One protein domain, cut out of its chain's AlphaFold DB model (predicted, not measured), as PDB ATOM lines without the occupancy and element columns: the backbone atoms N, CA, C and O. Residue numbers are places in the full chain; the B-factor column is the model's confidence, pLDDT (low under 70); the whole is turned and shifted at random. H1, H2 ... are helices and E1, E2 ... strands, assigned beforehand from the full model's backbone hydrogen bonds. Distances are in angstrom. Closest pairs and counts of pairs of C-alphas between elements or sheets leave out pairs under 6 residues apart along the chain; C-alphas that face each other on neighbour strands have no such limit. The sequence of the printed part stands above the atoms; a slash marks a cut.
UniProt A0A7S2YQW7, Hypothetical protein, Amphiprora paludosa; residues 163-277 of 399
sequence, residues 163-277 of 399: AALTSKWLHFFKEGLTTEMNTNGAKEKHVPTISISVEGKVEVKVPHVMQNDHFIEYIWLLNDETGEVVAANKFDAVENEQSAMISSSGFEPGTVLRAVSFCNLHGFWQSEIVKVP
ATOM      1  N   ALA A 163      44.446  47.609   5.946       81.62
ATOM      2  CA  ALA A 163      44.825  47.127   4.617       81.62
ATOM      3  C   ALA A 163      44.944  45.591   4.529       81.62
ATOM      4  O   ALA A 163      44.560  44.994   3.516       81.62
ATOM      5  N   ALA A 164      45.456  44.941   5.580       87.50
ATOM      6  CA  ALA A 164      45.526  43.483   5.650       87.50
ATOM      7  C   ALA A 164      44.119  42.873   5.749       87.50
ATOM      8  O   ALA A 164      43.788  41.957   4.991       87.50
ATOM      9  N   LEU A 165      43.259  43.445   6.596       89.75
ATOM     10  CA  LEU A 165      41.873  43.007   6.773       89.75
ATOM     11  C   LEU A 165      41.013  43.244   5.523       89.75
ATOM     12  O   LEU A 165      40.174  42.406   5.196       89.75
ATOM     13  N   THR A 166      41.254  44.321   4.773       88.81
ATOM     14  CA  THR A 166      40.621  44.565   3.467       88.81
ATOM     15  C   THR A 166      41.067  43.539   2.430       88.81
ATOM     16  O   THR A 166      40.252  43.018   1.674       88.81
ATOM     17  N   SER A 167      42.357  43.197   2.408       87.62
ATOM     18  CA  SER A 167      42.871  42.158   1.506       87.62
ATOM     19  C   SER A 167      42.259  40.789   1.826       87.62
ATOM     20  O   SER A 167      41.901  40.044   0.913       87.62
ATOM     21  N   LYS A 168      42.078  40.483   3.118       89.69
ATOM     22  CA  LYS A 168      41.405  39.268   3.595       89.69
ATOM     23  C   LYS A 168      39.932  39.230   3.177       89.69
ATOM     24  O   LYS A 168      39.493  38.217   2.639       89.69
ATOM     25  N   TRP A 169      39.206  40.337   3.343       88.62
ATOM     26  CA  TRP A 169      37.829  40.491   2.864       88.62
ATOM     27  C   TRP A 169      37.708  40.221   1.360       88.62
ATOM     28  O   TRP A 169      36.910  39.389   0.937       88.62
ATOM     29  N   LEU A 170      38.552  40.863   0.546       86.69
ATOM     30  CA  LEU A 170      38.544  40.680  -0.908       86.69
ATOM     31  C   LEU A 170      38.865  39.243  -1.326       86.69
ATOM     32  O   LEU A 170      38.361  38.781  -2.347       86.69
ATOM     33  N   HIS A 171      39.711  38.544  -0.569       84.62
ATOM     34  CA  HIS A 171      39.961  37.127  -0.798       84.62
ATOM     35  C   HIS A 171      38.701  36.301  -0.526       84.62
ATOM     36  O   HIS A 171      38.251  35.605  -1.428       84.62
ATOM     37  N   PHE A 172      38.070  36.448   0.645       84.38
ATOM     38  CA  PHE A 172      36.822  35.745   0.964       84.38
ATOM     39  C   PHE A 172      35.695  36.033  -0.035       84.38
ATOM     40  O   PHE A 172      34.991  35.115  -0.450       84.38
ATOM     41  N   PHE A 173      35.576  37.284  -0.478       77.88
ATOM     42  CA  PHE A 173      34.619  37.687  -1.504       77.88
ATOM     43  C   PHE A 173      34.877  36.987  -2.848       77.88
ATOM     44  O   PHE A 173      33.946  36.499  -3.483       77.88
ATOM     45  N   LYS A 174      36.141  36.897  -3.283       77.25
ATOM     46  CA  LYS A 174      36.520  36.222  -4.540       77.25
ATOM     47  C   LYS A 174      36.316  34.712  -4.497       77.25
ATOM     48  O   LYS A 174      35.936  34.141  -5.511       77.25
ATOM     49  N   GLU A 175      36.553  34.095  -3.344       76.75
ATOM     50  CA  GLU A 175      36.294  32.668  -3.116       76.75
ATOM     51  C   GLU A 175      34.793  32.363  -2.954       76.75
ATOM     52  O   GLU A 175      34.412  31.212  -2.770       76.75
ATOM     53  N   GLY A 176      33.924  33.381  -3.007       72.38
ATOM     54  CA  GLY A 176      32.477  33.210  -2.898       72.38
ATOM     55  C   GLY A 176      31.994  32.885  -1.486       72.38
ATOM     56  O   GLY A 176      30.839  32.538  -1.311       72.38
ATOM     57  N   LEU A 177      32.829  33.033  -0.455       67.88
ATOM     58  CA  LEU A 177      32.459  32.691   0.924       67.88
ATOM     59  C   LEU A 177      31.470  33.692   1.548       67.88
ATOM     60  O   LEU A 177      30.876  33.414   2.582       67.88
ATOM     61  N   THR A 178      31.281  34.852   0.918       66.56
ATOM     62  CA  THR A 178      30.389  35.929   1.374       66.56
ATOM     63  C   THR A 178      29.046  35.953   0.628       66.56
ATOM     64  O   THR A 178      28.310  36.929   0.752       66.56
ATOM     65  N   THR A 179      28.741  34.950  -0.205       60.44
ATOM     66  CA  THR A 179      27.496  34.891  -1.002       60.44
ATOM     67  C   THR A 179      26.291  34.448  -0.174       60.44
ATOM     68  O   THR A 179      25.166  34.849  -0.475       60.44
ATOM     69  N   GLU A 180      26.534  33.700   0.903       63.22
ATOM     70  CA  GLU A 180      25.534  33.262   1.873       63.22
ATOM     71  C   GLU A 180      25.848  33.829   3.246       63.22
ATOM     72  O   GLU A 180      26.749  33.378   3.952       63.22
ATOM     73  N   MET A 181      25.087  34.850   3.620       81.12
ATOM     74  CA  MET A 181      25.157  35.433   4.947       81.12
ATOM     75  C   MET A 181      23.846  35.221   5.681       81.12
ATOM     76  O   MET A 181      22.773  35.218   5.076       81.12
ATOM     77  N   ASN A 182      23.920  35.151   7.005       83.75
ATOM     78  CA  ASN A 182      22.761  35.047   7.893       83.75
ATOM     79  C   ASN A 182      21.996  33.713   7.865       83.75
ATOM     80  O   ASN A 182      20.798  33.687   8.174       83.75
ATOM     81  N   THR A 183      22.667  32.620   7.505       73.00
ATOM     82  CA  THR A 183      22.048  31.298   7.306       73.00
ATOM     83  C   THR A 183      22.463  30.268   8.359       73.00
ATOM     84  O   THR A 183      21.616  29.529   8.859       73.00
ATOM     85  N   ASN A 184      23.733  30.251   8.765       73.81
ATOM     86  CA  ASN A 184      24.320  29.140   9.519       73.81
ATOM     87  C   ASN A 184      24.328  29.350  11.038       73.81
ATOM     88  O   ASN A 184      25.386  29.358  11.644       73.81
ATOM     89  N   GLY A 185      23.170  29.540  11.679       72.94
ATOM     90  CA  GLY A 185      23.085  29.708  13.138       72.94
ATOM     91  C   GLY A 185      21.891  30.544  13.603       72.94
ATOM     92  O   GLY A 185      20.974  30.846  12.841       72.94
ATOM     93  N   ALA A 186      21.892  30.937  14.877       72.75
ATOM     94  CA  ALA A 186      20.855  31.798  15.446       72.75
ATOM     95  C   ALA A 186      21.072  33.266  15.035       72.75
ATOM     96  O   ALA A 186      22.079  33.871  15.420       72.75
ATOM     97  N   LYS A 187      20.128  33.853  14.286       76.06
ATOM     98  CA  LYS A 187      20.206  35.245  13.788       76.06
ATOM     99  C   LYS A 187      20.397  36.246  14.921       76.06
ATOM    100  O   LYS A 187      21.270  37.104  14.852       76.06
ATOM    101  N   GLU A 188      19.654  36.066  16.004       78.56
ATOM    102  CA  GLU A 188      19.706  36.864  17.226       78.56
ATOM    103  C   GLU A 188      21.057  36.811  17.957       78.56
ATOM    104  O   GLU A 188      21.264  37.580  18.896       78.56
ATOM    105  N   LYS A 189      21.971  35.918  17.546       78.31
ATOM    106  CA  LYS A 189      23.313  35.776  18.122       78.31
ATOM    107  C   LYS A 189      24.460  36.155  17.191       78.31
ATOM    108  O   LYS A 189      25.581  36.284  17.664       78.31
ATOM    109  N   HIS A 190      24.213  36.347  15.899       80.25
ATOM    110  CA  HIS A 190      25.301  36.500  14.929       80.25
ATOM    111  C   HIS A 190      25.123  37.665  13.960       80.25
ATOM    112  O   HIS A 190      26.119  38.161  13.440       80.25
ATOM    113  N   VAL A 191      23.889  38.136  13.747       88.75
ATOM    114  CA  VAL A 191      23.634  39.323  12.926       88.75
ATOM    115  C   VAL A 191      24.252  40.544  13.620       88.75
ATOM    116  O   VAL A 191      23.838  40.874  14.737       88.75
ATOM    117  N   PRO A 192      25.233  41.226  13.002       91.62
ATOM    118  CA  PRO A 192      25.771  42.465  13.540       91.62
ATOM    119  C   PRO A 192      24.697  43.551  13.585       91.62
ATOM    120  O   PRO A 192      23.879  43.673  12.674       91.62
ATOM    121  N   THR A 193      24.745  44.404  14.599       88.50
ATOM    122  CA  THR A 193      23.927  45.616  14.674       88.50
ATOM    123  C   THR A 193      24.814  46.843  14.597       88.50
ATOM    124  O   THR A 193      25.775  46.954  15.361       88.50
ATOM    125  N   ILE A 194      24.469  47.765  13.699       87.56
ATOM    126  CA  ILE A 194      25.095  49.082  13.596       87.56
ATOM    127  C   ILE A 194      24.291  50.064  14.454       87.56
ATOM    128  O   ILE A 194      23.072  50.157  14.324       87.56
ATOM    129  N   SER A 195      24.968  50.814  15.317       81.88
ATOM    130  CA  SER A 195      24.404  51.913  16.103       81.88
ATOM    131  C   SER A 195      25.196  53.185  15.829       81.88
ATOM    132  O   SER A 195      26.424  53.159  15.829       81.88
ATOM    133  N   ILE A 196      24.508  54.293  15.565       76.62
ATOM    134  CA  ILE A 196      25.137  55.584  15.261       76.62
ATOM    135  C   ILE A 196      24.796  56.546  16.397       76.62
ATOM    136  O   ILE A 196      23.622  56.802  16.656       76.62
ATOM    137  N   SER A 197      25.813  57.050  17.096       66.31
ATOM    138  CA  SER A 197      25.637  58.043  18.155       66.31
ATOM    139  C   SER A 197      25.300  59.417  17.575       66.31
ATOM    140  O   SER A 197      25.573  59.713  16.411       66.31
ATOM    141  N   VAL A 198      24.774  60.300  18.425       52.06
ATOM    142  CA  VAL A 198      24.476  61.698  18.071       52.06
ATOM    143  C   VAL A 198      25.733  62.466  17.625       52.06
ATOM    144  O   VAL A 198      25.641  63.400  16.836       52.06
ATOM    145  N   GLU A 199      26.917  62.045  18.073       55.62
ATOM    146  CA  GLU A 199      28.215  62.617  17.682       55.62
ATOM    147  C   GLU A 199      28.763  62.027  16.366       55.62
ATOM    148  O   GLU A 199      29.881  62.341  15.960       55.62
ATOM    149  N   GLY A 200      28.006  61.151  15.694       63.44
ATOM    150  CA  GLY A 200      28.423  60.498  14.451       63.44
ATOM    151  C   GLY A 200      29.402  59.337  14.652       63.44
ATOM    152  O   GLY A 200      30.060  58.910  13.701       63.44
ATOM    153  N   LYS A 201      29.515  58.810  15.879       77.44
ATOM    154  CA  LYS A 201      30.283  57.590  16.160       77.44
ATOM    155  C   LYS A 201      29.453  56.377  15.752       77.44
ATOM    156  O   LYS A 201      28.340  56.202  16.234       77.44
ATOM    157  N   VAL A 202      30.003  55.531  14.893       82.56
ATOM    158  CA  VAL A 202      29.391  54.274  14.459       82.56
ATOM    159  C   VAL A 202      29.971  53.135  15.285       82.56
ATOM    160  O   VAL A 202      31.184  52.928  15.300       82.56
ATOM    161  N   GLU A 203      29.109  52.383  15.954       86.31
ATOM    162  CA  GLU A 203      29.450  51.180  16.705       86.31
ATOM    163  C   GLU A 203      28.797  49.964  16.056       86.31
ATOM    164  O   GLU A 203      27.616  49.979  15.714       86.31
ATOM    165  N   VAL A 204      29.572  48.898  15.882       90.75
ATOM    166  CA  VAL A 204      29.086  47.612  15.385       90.75
ATOM    167  C   VAL A 204      29.227  46.602  16.504       90.75
ATOM    168  O   VAL A 204      30.333  46.397  16.999       90.75
ATOM    169  N   LYS A 205      28.126  45.954  16.879       90.31
ATOM    170  CA  LYS A 205      28.097  44.914  17.911       90.31
ATOM    171  C   LYS A 205      27.559  43.613  17.333       90.31
ATOM    172  O   LYS A 205      26.545  43.630  16.644       90.31
ATOM    173  N   VAL A 206      28.200  42.490  17.650       90.00
ATOM    174  CA  VAL A 206      27.711  41.154  17.280       90.00
ATOM    175  C   VAL A 206      27.306  40.409  18.553       90.00
ATOM    176  O   VAL A 206      28.182  40.147  19.377       90.00
ATOM    177  N   PRO A 207      26.017  40.086  18.767       81.31
ATOM    178  CA  PRO A 207      25.508  39.523  20.023       81.31
ATOM    179  C   PRO A 207      25.858  38.031  20.223       81.31
ATOM    180  O   PRO A 207      24.983  37.201  20.460       81.31
ATOM    181  N   HIS A 208      27.150  37.703  20.173       80.50
ATOM    182  CA  HIS A 208      27.696  36.348  20.190       80.50
ATOM    183  C   HIS A 208      28.545  36.071  21.441       80.50
ATOM    184  O   HIS A 208      28.998  37.005  22.105       80.50
ATOM    185  N   VAL A 209      28.776  34.790  21.752       82.56
ATOM    186  CA  VAL A 209      29.726  34.365  22.795       82.56
ATOM    187  C   VAL A 209      31.167  34.438  22.281       82.56
ATOM    188  O   VAL A 209      31.419  34.223  21.099       82.56
ATOM    189  N   MET A 210      32.125  34.730  23.153       84.38
ATOM    190  CA  MET A 210      33.548  34.637  22.828       84.38
ATOM    191  C   MET A 210      34.116  33.483  23.653       84.38
ATOM    192  O   MET A 210      34.254  33.582  24.869       84.38
ATOM    193  N   GLN A 211      34.317  32.331  23.016       83.38
ATOM    194  CA  GLN A 211      34.847  31.117  23.644       83.38
ATOM    195  C   GLN A 211      35.927  30.500  22.757       83.38
ATOM    196  O   GLN A 211      35.986  30.771  21.559       83.38
ATOM    197  N   ASN A 212      36.786  29.669  23.351       82.69
ATOM    198  CA  ASN A 212      37.974  29.113  22.695       82.69
ATOM    199  C   ASN A 212      37.680  28.377  21.374       82.69
ATOM    200  O   ASN A 212      38.488  28.430  20.451       82.69
ATOM    201  N   ASP A 213      36.540  27.698  21.276       85.25
ATOM    202  CA  ASP A 213      36.118  26.914  20.112       85.25
ATOM    203  C   ASP A 213      34.990  27.572  19.301       85.25
ATOM    204  O   ASP A 213      34.702  27.132  18.186       85.25
ATOM    205  N   HIS A 214      34.382  28.645  19.810       85.88
ATOM    206  CA  HIS A 214      33.247  29.305  19.181       85.88
ATOM    207  C   HIS A 214      33.230  30.810  19.472       85.88
ATOM    208  O   HIS A 214      32.887  31.256  20.570       85.88
ATOM    209  N   PHE A 215      33.600  31.608  18.472       89.12
ATOM    210  CA  PHE A 215      33.765  33.051  18.616       89.12
ATOM    211  C   PHE A 215      33.577  33.783  17.283       89.12
ATOM    212  O   PHE A 215      33.543  33.191  16.201       89.12
ATOM    213  N   ILE A 216      33.433  35.104  17.371       92.69
ATOM    214  CA  ILE A 216      33.487  35.983  16.204       92.69
ATOM    215  C   ILE A 216      34.949  36.282  15.936       92.69
ATOM    216  O   ILE A 216      35.595  36.879  16.783       92.69
ATOM    217  N   GLU A 217      35.464  35.883  14.782       92.69
ATOM    218  CA  GLU A 217      36.873  36.072  14.428       92.69
ATOM    219  C   GLU A 217      37.093  37.403  13.701       92.69
ATOM    220  O   GLU A 217      38.124  38.046  13.880       92.69
ATOM    221  N   TYR A 218      36.111  37.869  12.924       94.31
ATOM    222  CA  TYR A 218      36.233  39.117  12.173       94.31
ATOM    223  C   TYR A 218      34.954  39.946  12.194       94.31
ATOM    224  O   TYR A 218      33.844  39.409  12.170       94.31
ATOM    225  N   ILE A 219      35.124  41.269  12.160       95.81
ATOM    226  CA  ILE A 219      34.071  42.233  11.828       95.81
ATOM    227  C   ILE A 219      34.628  43.216  10.795       95.81
ATOM    228  O   ILE A 219      35.687  43.803  11.010       95.81
ATOM    229  N   TRP A 220      33.886  43.439   9.715       96.81
ATOM    230  CA  TRP A 220      34.098  44.491   8.724       96.81
ATOM    231  C   TRP A 220      32.897  45.434   8.706       96.81
ATOM    232  O   TRP A 220      31.748  45.011   8.806       96.81
ATOM    233  N   LEU A 221      33.163  46.721   8.541       95.94
ATOM    234  CA  LEU A 221      32.185  47.738   8.196       95.94
ATOM    235  C   LEU A 221      32.487  48.181   6.768       95.94
ATOM    236  O   LEU A 221      33.610  48.593   6.465       95.94
ATOM    237  N   LEU A 222      31.491  48.063   5.904       92.94
ATOM    238  CA  LEU A 222      31.572  48.363   4.484       92.94
ATOM    239  C   LEU A 222      30.765  49.619   4.180       92.94
ATOM    240  O   LEU A 222      29.692  49.816   4.754       92.94
ATOM    241  N   ASN A 223      31.234  50.415   3.226       90.12
ATOM    242  CA  ASN A 223      30.344  51.263   2.450       90.12
ATOM    243  C   ASN A 223      29.588  50.358   1.464       90.12
ATOM    244  O   ASN A 223      30.202  49.735   0.601       90.12
ATOM    245  N   ASP A 224      28.270  50.249   1.616       90.62
ATOM    246  CA  ASP A 224      27.449  49.308   0.846       90.62
ATOM    247  C   ASP A 224      27.343  49.684  -0.638       90.62
ATOM    248  O   ASP A 224      27.173  48.819  -1.491       90.62
ATOM    249  N   GLU A 225      27.468  50.974  -0.960       82.12
ATOM    250  CA  GLU A 225      27.396  51.462  -2.339       82.12
ATOM    251  C   GLU A 225      28.705  51.227  -3.096       82.12
ATOM    252  O   GLU A 225      28.685  50.882  -4.278       82.12
ATOM    253  N   THR A 226      29.851  51.421  -2.435       83.94
ATOM    254  CA  THR A 226      31.172  51.295  -3.074       83.94
ATOM    255  C   THR A 226      31.818  49.925  -2.871       83.94
ATOM    256  O   THR A 226      32.734  49.567  -3.612       83.94
ATOM    257  N   GLY A 227      31.371  49.158  -1.874       83.00
ATOM    258  CA  GLY A 227      32.001  47.914  -1.422       83.00
ATOM    259  C   GLY A 227      33.314  48.121  -0.656       83.00
ATOM    260  O   GLY A 227      34.018  47.149  -0.369       83.00
ATOM    261  N   GLU A 228      33.680  49.368  -0.344       85.81
ATOM    262  CA  GLU A 228      34.917  49.700   0.361       85.81
ATOM    263  C   GLU A 228      34.846  49.303   1.838       85.81
ATOM    264  O   GLU A 228      33.871  49.595   2.527       85.81
ATOM    265  N   VAL A 229      35.911  48.682   2.349       91.00
ATOM    266  CA  VAL A 229      36.072  48.410   3.783       91.00
ATOM    267  C   VAL A 229      36.513  49.692   4.484       91.00
ATOM    268  O   VAL A 229      37.650  50.133   4.321       91.00
ATOM    269  N   VAL A 230      35.625  50.261   5.295       89.62
ATOM    270  CA  VAL A 230      35.837  51.545   5.982       89.62
ATOM    271  C   VAL A 230      36.274  51.387   7.441       89.62
ATOM    272  O   VAL A 230      36.869  52.293   8.017       89.62
ATOM    273  N   ALA A 231      36.017  50.227   8.048       92.06
ATOM    274  CA  ALA A 231      36.603  49.814   9.320       92.06
ATOM    275  C   ALA A 231      36.608  48.285   9.413       92.06
ATOM    276  O   ALA A 231      35.761  47.625   8.816       92.06
ATOM    277  N   ALA A 232      37.542  47.709  10.161       93.12
ATOM    278  CA  ALA A 232      37.565  46.275  10.413       93.12
ATOM    279  C   ALA A 232      38.351  45.961  11.683       93.12
ATOM    280  O   ALA A 232      39.231  46.729  12.072       93.12
ATOM    281  N   ASN A 233      38.062  44.819  12.294       92.50
ATOM    282  CA  ASN A 233      38.911  44.249  13.326       92.50
ATOM    283  C   ASN A 233      38.896  42.721  13.269       92.50
ATOM    284  O   ASN A 233      37.900  42.112  12.865       92.50
ATOM    285  N   LYS A 234      40.001  42.128  13.718       92.38
ATOM    286  CA  LYS A 234      40.115  40.703  14.014       92.38
ATOM    287  C   LYS A 234      40.063  40.508  15.523       92.38
ATOM    288  O   LYS A 234      40.599  41.319  16.277       92.38
ATOM    289  N   PHE A 235      39.436  39.427  15.945       89.94
ATOM    290  CA  PHE A 235      39.334  39.028  17.335       89.94
ATOM    291  C   PHE A 235      39.945  37.642  17.496       89.94
ATOM    292  O   PHE A 235      39.795  36.780  16.631       89.94
ATOM    293  N   ASP A 236      40.612  37.438  18.623       86.31
ATOM    294  CA  ASP A 236      41.064  36.120  19.039       86.31
ATOM    295  C   ASP A 236      40.006  35.473  19.937       86.31
ATOM    296  O   ASP A 236      39.151  36.149  20.524       86.31
ATOM    297  N   ALA A 237      40.072  34.152  20.061       84.06
ATOM    298  CA  ALA A 237      39.239  33.434  21.006       84.06
ATOM    299  C   ALA A 237      39.648  33.828  22.435       84.06
ATOM    300  O   ALA A 237      40.803  33.673  22.833       84.06
ATOM    301  N   VAL A 238      38.708  34.367  23.205       77.50
ATOM    302  CA  VAL A 238      38.935  34.773  24.595       77.50
ATOM    303  C   VAL A 238      37.728  34.339  25.396       77.50
ATOM    304  O   VAL A 238      36.632  34.739  25.040       77.50
ATOM    305  N   GLU A 239      37.913  33.592  26.485       69.12
ATOM    306  CA  GLU A 239      36.814  33.260  27.398       69.12
ATOM    307  C   GLU A 239      36.345  34.505  28.155       69.12
ATOM    308  O   GLU A 239      36.897  34.886  29.190       69.12
ATOM    309  N   ASN A 240      35.320  35.167  27.629       67.50
ATOM    310  CA  ASN A 240      34.616  36.225  28.331       67.50
ATOM    311  C   ASN A 240      33.160  36.326  27.849       67.50
ATOM    312  O   ASN A 240      32.794  35.864  26.771       67.50
ATOM    313  N   GLU A 241      32.312  36.939  28.672       59.19
ATOM    314  CA  GLU A 241      30.895  37.152  28.346       59.19
ATOM    315  C   GLU A 241      30.664  38.372  27.429       59.19
ATOM    316  O   GLU A 241      29.520  38.752  27.176       59.19
ATOM    317  N   GLN A 242      31.725  39.032  26.947       63.81
ATOM    318  CA  GLN A 242      31.606  40.259  26.166       63.81
ATOM    319  C   GLN A 242      31.438  39.944  24.676       63.81
ATOM    320  O   GLN A 242      32.180  39.175  24.077       63.81
ATOM    321  N   SER A 243      30.449  40.586  24.062       75.69
ATOM    322  CA  SER A 243      30.218  40.543  22.619       75.69
ATOM    323  C   SER A 243      31.337  41.244  21.839       75.69
ATOM    324  O   SER A 243      31.803  42.306  22.255       75.69
ATOM    325  N   ALA A 244      31.698  40.717  20.666       84.69
ATOM    326  CA  ALA A 244      32.642  41.372  19.761       84.69
ATOM    327  C   ALA A 244      32.090  42.720  19.253       84.69
ATOM    328  O   ALA A 244      30.928  42.815  18.834       84.69
ATOM    329  N   MET A 245      32.925  43.764  19.299       88.31
ATOM    330  CA  MET A 245      32.543  45.136  18.953       88.31
ATOM    331  C   MET A 245      33.683  45.894  18.261       88.31
ATOM    332  O   MET A 245      34.843  45.767  18.651       88.31
ATOM    333  N   ILE A 246      33.338  46.725  17.273       89.06
ATOM    334  CA  ILE A 246      34.231  47.742  16.693       89.06
ATOM    335  C   ILE A 246      33.554  49.113  16.706       89.06
ATOM    336  O   ILE A 246      32.327  49.204  16.667       89.06
ATOM    337  N   SER A 247      34.347  50.185  16.717       86.56
ATOM    338  CA  SER A 247      33.838  51.553  16.590       86.56
ATOM    339  C   SER A 247      34.660  52.379  15.610       86.56
ATOM    340  O   SER A 247      35.886  52.268  15.601       86.56
ATOM    341  N   SER A 248      34.002  53.237  14.836       84.62
ATOM    342  CA  SER A 248      34.634  54.178  13.909       84.62
ATOM    343  C   SER A 248      33.851  55.496  13.852       84.62
ATOM    344  O   SER A 248      32.728  55.584  14.342       84.62
ATOM    345  N   SER A 249      34.436  56.542  13.283       84.38
ATOM    346  CA  SER A 249      33.847  57.885  13.197       84.38
ATOM    347  C   SER A 249      34.338  58.612  11.947       84.38
ATOM    348  O   SER A 249      35.335  58.205  11.355       84.38
ATOM    349  N   GLY A 250      33.697  59.729  11.595       78.38
ATOM    350  CA  GLY A 250      34.110  60.561  10.455       78.38
ATOM    351  C   GLY A 250      33.497  60.134   9.122       78.38
ATOM    352  O   GLY A 250      34.106  60.332   8.076       78.38
ATOM    353  N   PHE A 251      32.309  59.530   9.157       82.94
ATOM    354  CA  PHE A 251      31.548  59.208   7.955       82.94
ATOM    355  C   PHE A 251      30.770  60.428   7.475       82.94
ATOM    356  O   PHE A 251      30.113  61.099   8.273       82.94
ATOM    357  N   GLU A 252      30.808  60.680   6.169       77.94
ATOM    358  CA  GLU A 252      30.031  61.761   5.574       77.94
ATOM    359  C   GLU A 252      28.522  61.473   5.686       77.94
ATOM    360  O   GLU A 252      28.095  60.317   5.537       77.94
ATOM    361  N   PRO A 253      27.687  62.499   5.919       72.69
ATOM    362  CA  PRO A 253      26.243  62.330   5.982       72.69
ATOM    363  C   PRO A 253      25.694  61.716   4.681       72.69
ATOM    364  O   PRO A 253      26.040  62.138   3.579       72.69
ATOM    365  N   GLY A 254      24.824  60.711   4.795       71.81
ATOM    366  CA  GLY A 254      24.279  59.954   3.664       71.81
ATOM    367  C   GLY A 254      25.075  58.709   3.258       71.81
ATOM    368  O   GLY A 254      24.563  57.938   2.450       71.81
ATOM    369  N   THR A 255      26.262  58.475   3.832       83.38
ATOM    370  CA  THR A 255      27.048  57.246   3.602       83.38
ATOM    371  C   THR A 255      26.218  56.008   3.937       83.38
ATOM    372  O   THR A 255      25.666  55.911   5.027       83.38
ATOM    373  N   VAL A 256      26.140  55.037   3.032       86.12
ATOM    374  CA  VAL A 256      25.386  53.798   3.253       86.12
ATOM    375  C   VAL A 256      26.324  52.729   3.803       86.12
ATOM    376  O   VAL A 256      27.322  52.404   3.168       86.12
ATOM    377  N   LEU A 257      26.030  52.195   4.985       91.19
ATOM    378  CA  LEU A 257      26.890  51.257   5.700       91.19
ATOM    379  C   LEU A 257      26.250  49.872   5.829       91.19
ATOM    380  O   LEU A 257      25.057  49.749   6.108       91.19
ATOM    381  N   ARG A 258      27.074  48.830   5.715       93.81
ATOM    382  CA  ARG A 258      26.724  47.447   6.066       93.81
ATOM    383  C   ARG A 258      27.839  46.837   6.902       93.81
ATOM    384  O   ARG A 258      29.008  46.921   6.537       93.81
ATOM    385  N   ALA A 259      27.487  46.209   8.013       95.00
ATOM    386  CA  ALA A 259      28.428  45.462   8.827       95.00
ATOM    387  C   ALA A 259      28.374  43.992   8.433       95.00
ATOM    388  O   ALA A 259      27.292  43.446   8.233       95.00
ATOM    389  N   VAL A 260      29.538  43.357   8.362       94.94
ATOM    390  CA  VAL A 260      29.695  41.929   8.111       94.94
ATOM    391  C   VAL A 260      30.557  41.338   9.217       94.94
ATOM    392  O   VAL A 260      31.611  41.882   9.528       94.94
ATOM    393  N   SER A 261      30.138  40.233   9.818       94.12
ATOM    394  CA  SER A 261      30.951  39.463  10.757       94.12
ATOM    395  C   SER A 261      31.222  38.064  10.222       94.12
ATOM    396  O   SER A 261      30.484  37.553   9.380       94.12
ATOM    397  N   PHE A 262      32.298  37.451  10.705       94.00
ATOM    398  CA  PHE A 262      32.607  36.046  10.470       94.00
ATOM    399  C   PHE A 262      32.769  35.330  11.807       94.00
ATOM    400  O   PHE A 262      33.594  35.721  12.637       94.00
ATOM    401  N   CYS A 263      31.976  34.284  12.004       92.00
ATOM    402  CA  CYS A 263      32.129  33.333  13.090       92.00
ATOM    403  C   CYS A 263      32.915  32.122  12.593       92.00
ATOM    404  O   CYS A 263      32.631  31.594  11.517       92.00
ATOM    405  N   ASN A 264      33.849  31.639  13.409       90.25
ATOM    406  CA  ASN A 264      34.686  30.492  13.066       90.25
ATOM    407  C   ASN A 264      33.885  29.195  12.801       90.25
ATOM    408  O   ASN A 264      34.368  28.333  12.069       90.25
ATOM    409  N   LEU A 265      32.677  29.052  13.368       86.19
ATOM    410  CA  LEU A 265      31.784  27.900  13.145       86.19
ATOM    411  C   LEU A 265      30.608  28.203  12.213       86.19
ATOM    412  O   LEU A 265      30.159  27.336  11.470       86.19
ATOM    413  N   HIS A 266      30.099  29.428  12.277       82.81
ATOM    414  CA  HIS A 266      28.822  29.810  11.677       82.81
ATOM    415  C   HIS A 266      28.972  30.729  10.461       82.81
ATOM    416  O   HIS A 266      27.984  31.262   9.962       82.81
ATOM    417  N   GLY A 267      30.198  30.923   9.974       89.69
ATOM    418  CA  GLY A 267      30.464  31.631   8.728       89.69
ATOM    419  C   GLY A 267      30.084  33.110   8.782       89.69
ATOM    420  O   GLY A 267      30.226  33.762   9.819       89.69
ATOM    421  N   PHE A 268      29.641  33.651   7.645       91.06
ATOM    422  CA  PHE A 268      29.399  35.082   7.477       91.06
ATOM    423  C   PHE A 268      27.986  35.517   7.873       91.06
ATOM    424  O   PHE A 268      26.986  34.845   7.621       91.06
ATOM    425  N   TRP A 269      27.910  36.714   8.441       91.88
ATOM    426  CA  TRP A 269      26.673  37.368   8.843       91.88
ATOM    427  C   TRP A 269      26.729  38.834   8.464       91.88
ATOM    428  O   TRP A 269      27.780  39.448   8.567       91.88
ATOM    429  N   GLN A 270      25.603  39.411   8.068       93.56
ATOM    430  CA  GLN A 270      25.495  40.830   7.749       93.56
ATOM    431  C   GLN A 270      24.355  41.496   8.491       93.56
ATOM    432  O   GLN A 270      23.296  40.903   8.701       93.56
ATOM    433  N   SER A 271      24.573  42.758   8.828       90.25
ATOM    434  CA  SER A 271      23.531  43.637   9.326       90.25
ATOM    435  C   SER A 271      22.541  44.007   8.223       90.25
ATOM    436  O   SER A 271      22.809  43.862   7.028       90.25
ATOM    437  N   GLU A 272      21.424  44.596   8.639       86.50
ATOM    438  CA  GLU A 272      20.667  45.487   7.765       86.50
ATOM    439  C   GLU A 272      21.546  46.661   7.307       86.50
ATOM    440  O   GLU A 272      22.518  47.041   7.974       86.50
ATOM    441  N   ILE A 273      21.196  47.238   6.161       86.69
ATOM    442  CA  ILE A 273      21.855  48.436   5.647       86.69
ATOM    443  C   ILE A 273      21.453  49.630   6.518       86.69
ATOM    444  O   ILE A 273      20.267  49.884   6.724       86.69
ATOM    445  N   VAL A 274      22.435  50.403   6.979       80.62
ATOM    446  CA  VAL A 274      22.213  51.629   7.750       80.62
ATOM    447  C   VAL A 274      22.821  52.809   7.014       80.62
ATOM    448  O   VAL A 274      24.022  52.864   6.780       80.62
ATOM    449  N   LYS A 275      21.991  53.791   6.667       81.12
ATOM    450  CA  LYS A 275      22.456  55.055   6.099       81.12
ATOM    451  C   LYS A 275      22.862  55.992   7.234       81.12
ATOM    452  O   LYS A 275      22.061  56.255   8.127       81.12
ATOM    453  N   VAL A 276      24.094  56.493   7.194       76.31
ATOM    454  CA  VAL A 276      24.557  57.576   8.063       76.31
ATOM    455  C   VAL A 276      23.603  58.747   7.848       76.31
ATOM    456  O   VAL A 276      23.450  59.178   6.700       76.31
ATOM    457  N   PRO A 277      22.932  59.245   8.898       57.69
ATOM    458  CA  PRO A 277      21.943  60.299   8.750       57.69
ATOM    459  C   PRO A 277      22.548  61.491   8.013       57.69
ATOM    460  O   PRO A 277      23.592  62.012   8.415       57.69
TER     461      PRO A 277
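What this domain is: This is residues 163 to 277 of the 399 residues of the protein "Hypothetical protein" of Amphiprora paludosa (UniProt A0A7S2YQW7). Two antiparallel sheets, one of four strands and one of three, lie face to face as a sandwich, and helix H1 crosses over the face of the four-strand sheet that is turned away from the three-strand sheet, nearest to the edge strand E4. The short H2 lies at one edge of the sandwich, and a long stretch without a named element, residues 175 to 186, runs from H1 down to it. The printed part has 115 residues, with two named helices and seven named strands in the order H1 H2 E1 E2 E3 E4 E5 E6 E7; the sheets run E4 E3 E6 E7 and E1 E2 E5. The class is mixed, helices and strands, with under half of the residues in named elements. The whole is compact, with a radius of gyration of the C-alphas of 13.4 A, and spans 39 by 32 by 25 A.

How they stand to each other: In the larger sheet, E3, residues 216 to 223, and E6, residues 256 to 263, are inner strands, with N 220 and O 260 2.8 A apart, within hydrogen-bond range. E4, residues 229 to 234, is an edge strand and forms a hairpin with E3, with N 221 to O 231 at 2.8 A. E7, residues 267 to 270, is the other edge strand and forms a hairpin with E6, with N 261 to O 269 at 2.8 A. This sheet is twisted, with C-alphas up to 4.3 A off its best plane. The smaller sheet has E1, residues 193 to 196, in a hairpin with E2, residues 202 to 206, with N 195 to O 203 at 2.8 A. E5, residues 244 to 248, is E2's other neighbour, with N 204 to O 246 at 2.9 A. The two sheets form a sandwich, two sheets face to face, with the parts that face each other 9.4 A centre to centre and the strands of the one at 33 degrees to those of the other; the closest C-alphas of E3 and E5 are those of Ile 216 and Ala 244, 6.5 A apart. H1, residues 163 to 174, is on the larger sheet at a height of 9.6 A, two layers with the helix on one face, and runs across the strands, at 82 degrees to E4 on the local plane; its closest C-alphas to E4 are Thr 166 and Val 229, 6.0 A. H2, residues 187 to 190, only grazes that sheet; the closest C-alphas of H2 and E7 are His 190 and Trp 269, 6.3 A. In H1 every O i to N i+4 pair is within hydrogen-bond range; H2 is too short for such a pair.

Where its parts are: E6 is 23.7 A long and E3 20.8 A from first to last C-alpha; H1 is 16.5 A. H1 begins at C-alpha 163, (44.825, 47.127, 4.617), E3 begins at C-alpha 216, (33.487, 35.983, 16.204), and E7 ends at C-alpha 270, (25.495, 40.830, 7.749).

The domain as a whole: The C-alphas farthest apart are those of Asp 213 and Pro 253, 39.4 A. The printed part has no cut, and the link from H1 to H2, 12 residues, is long. The mean pLDDT of the printed part is 82.9; residues 177 to 180, 197 to 200, 239 to 242 and 277 are under 70.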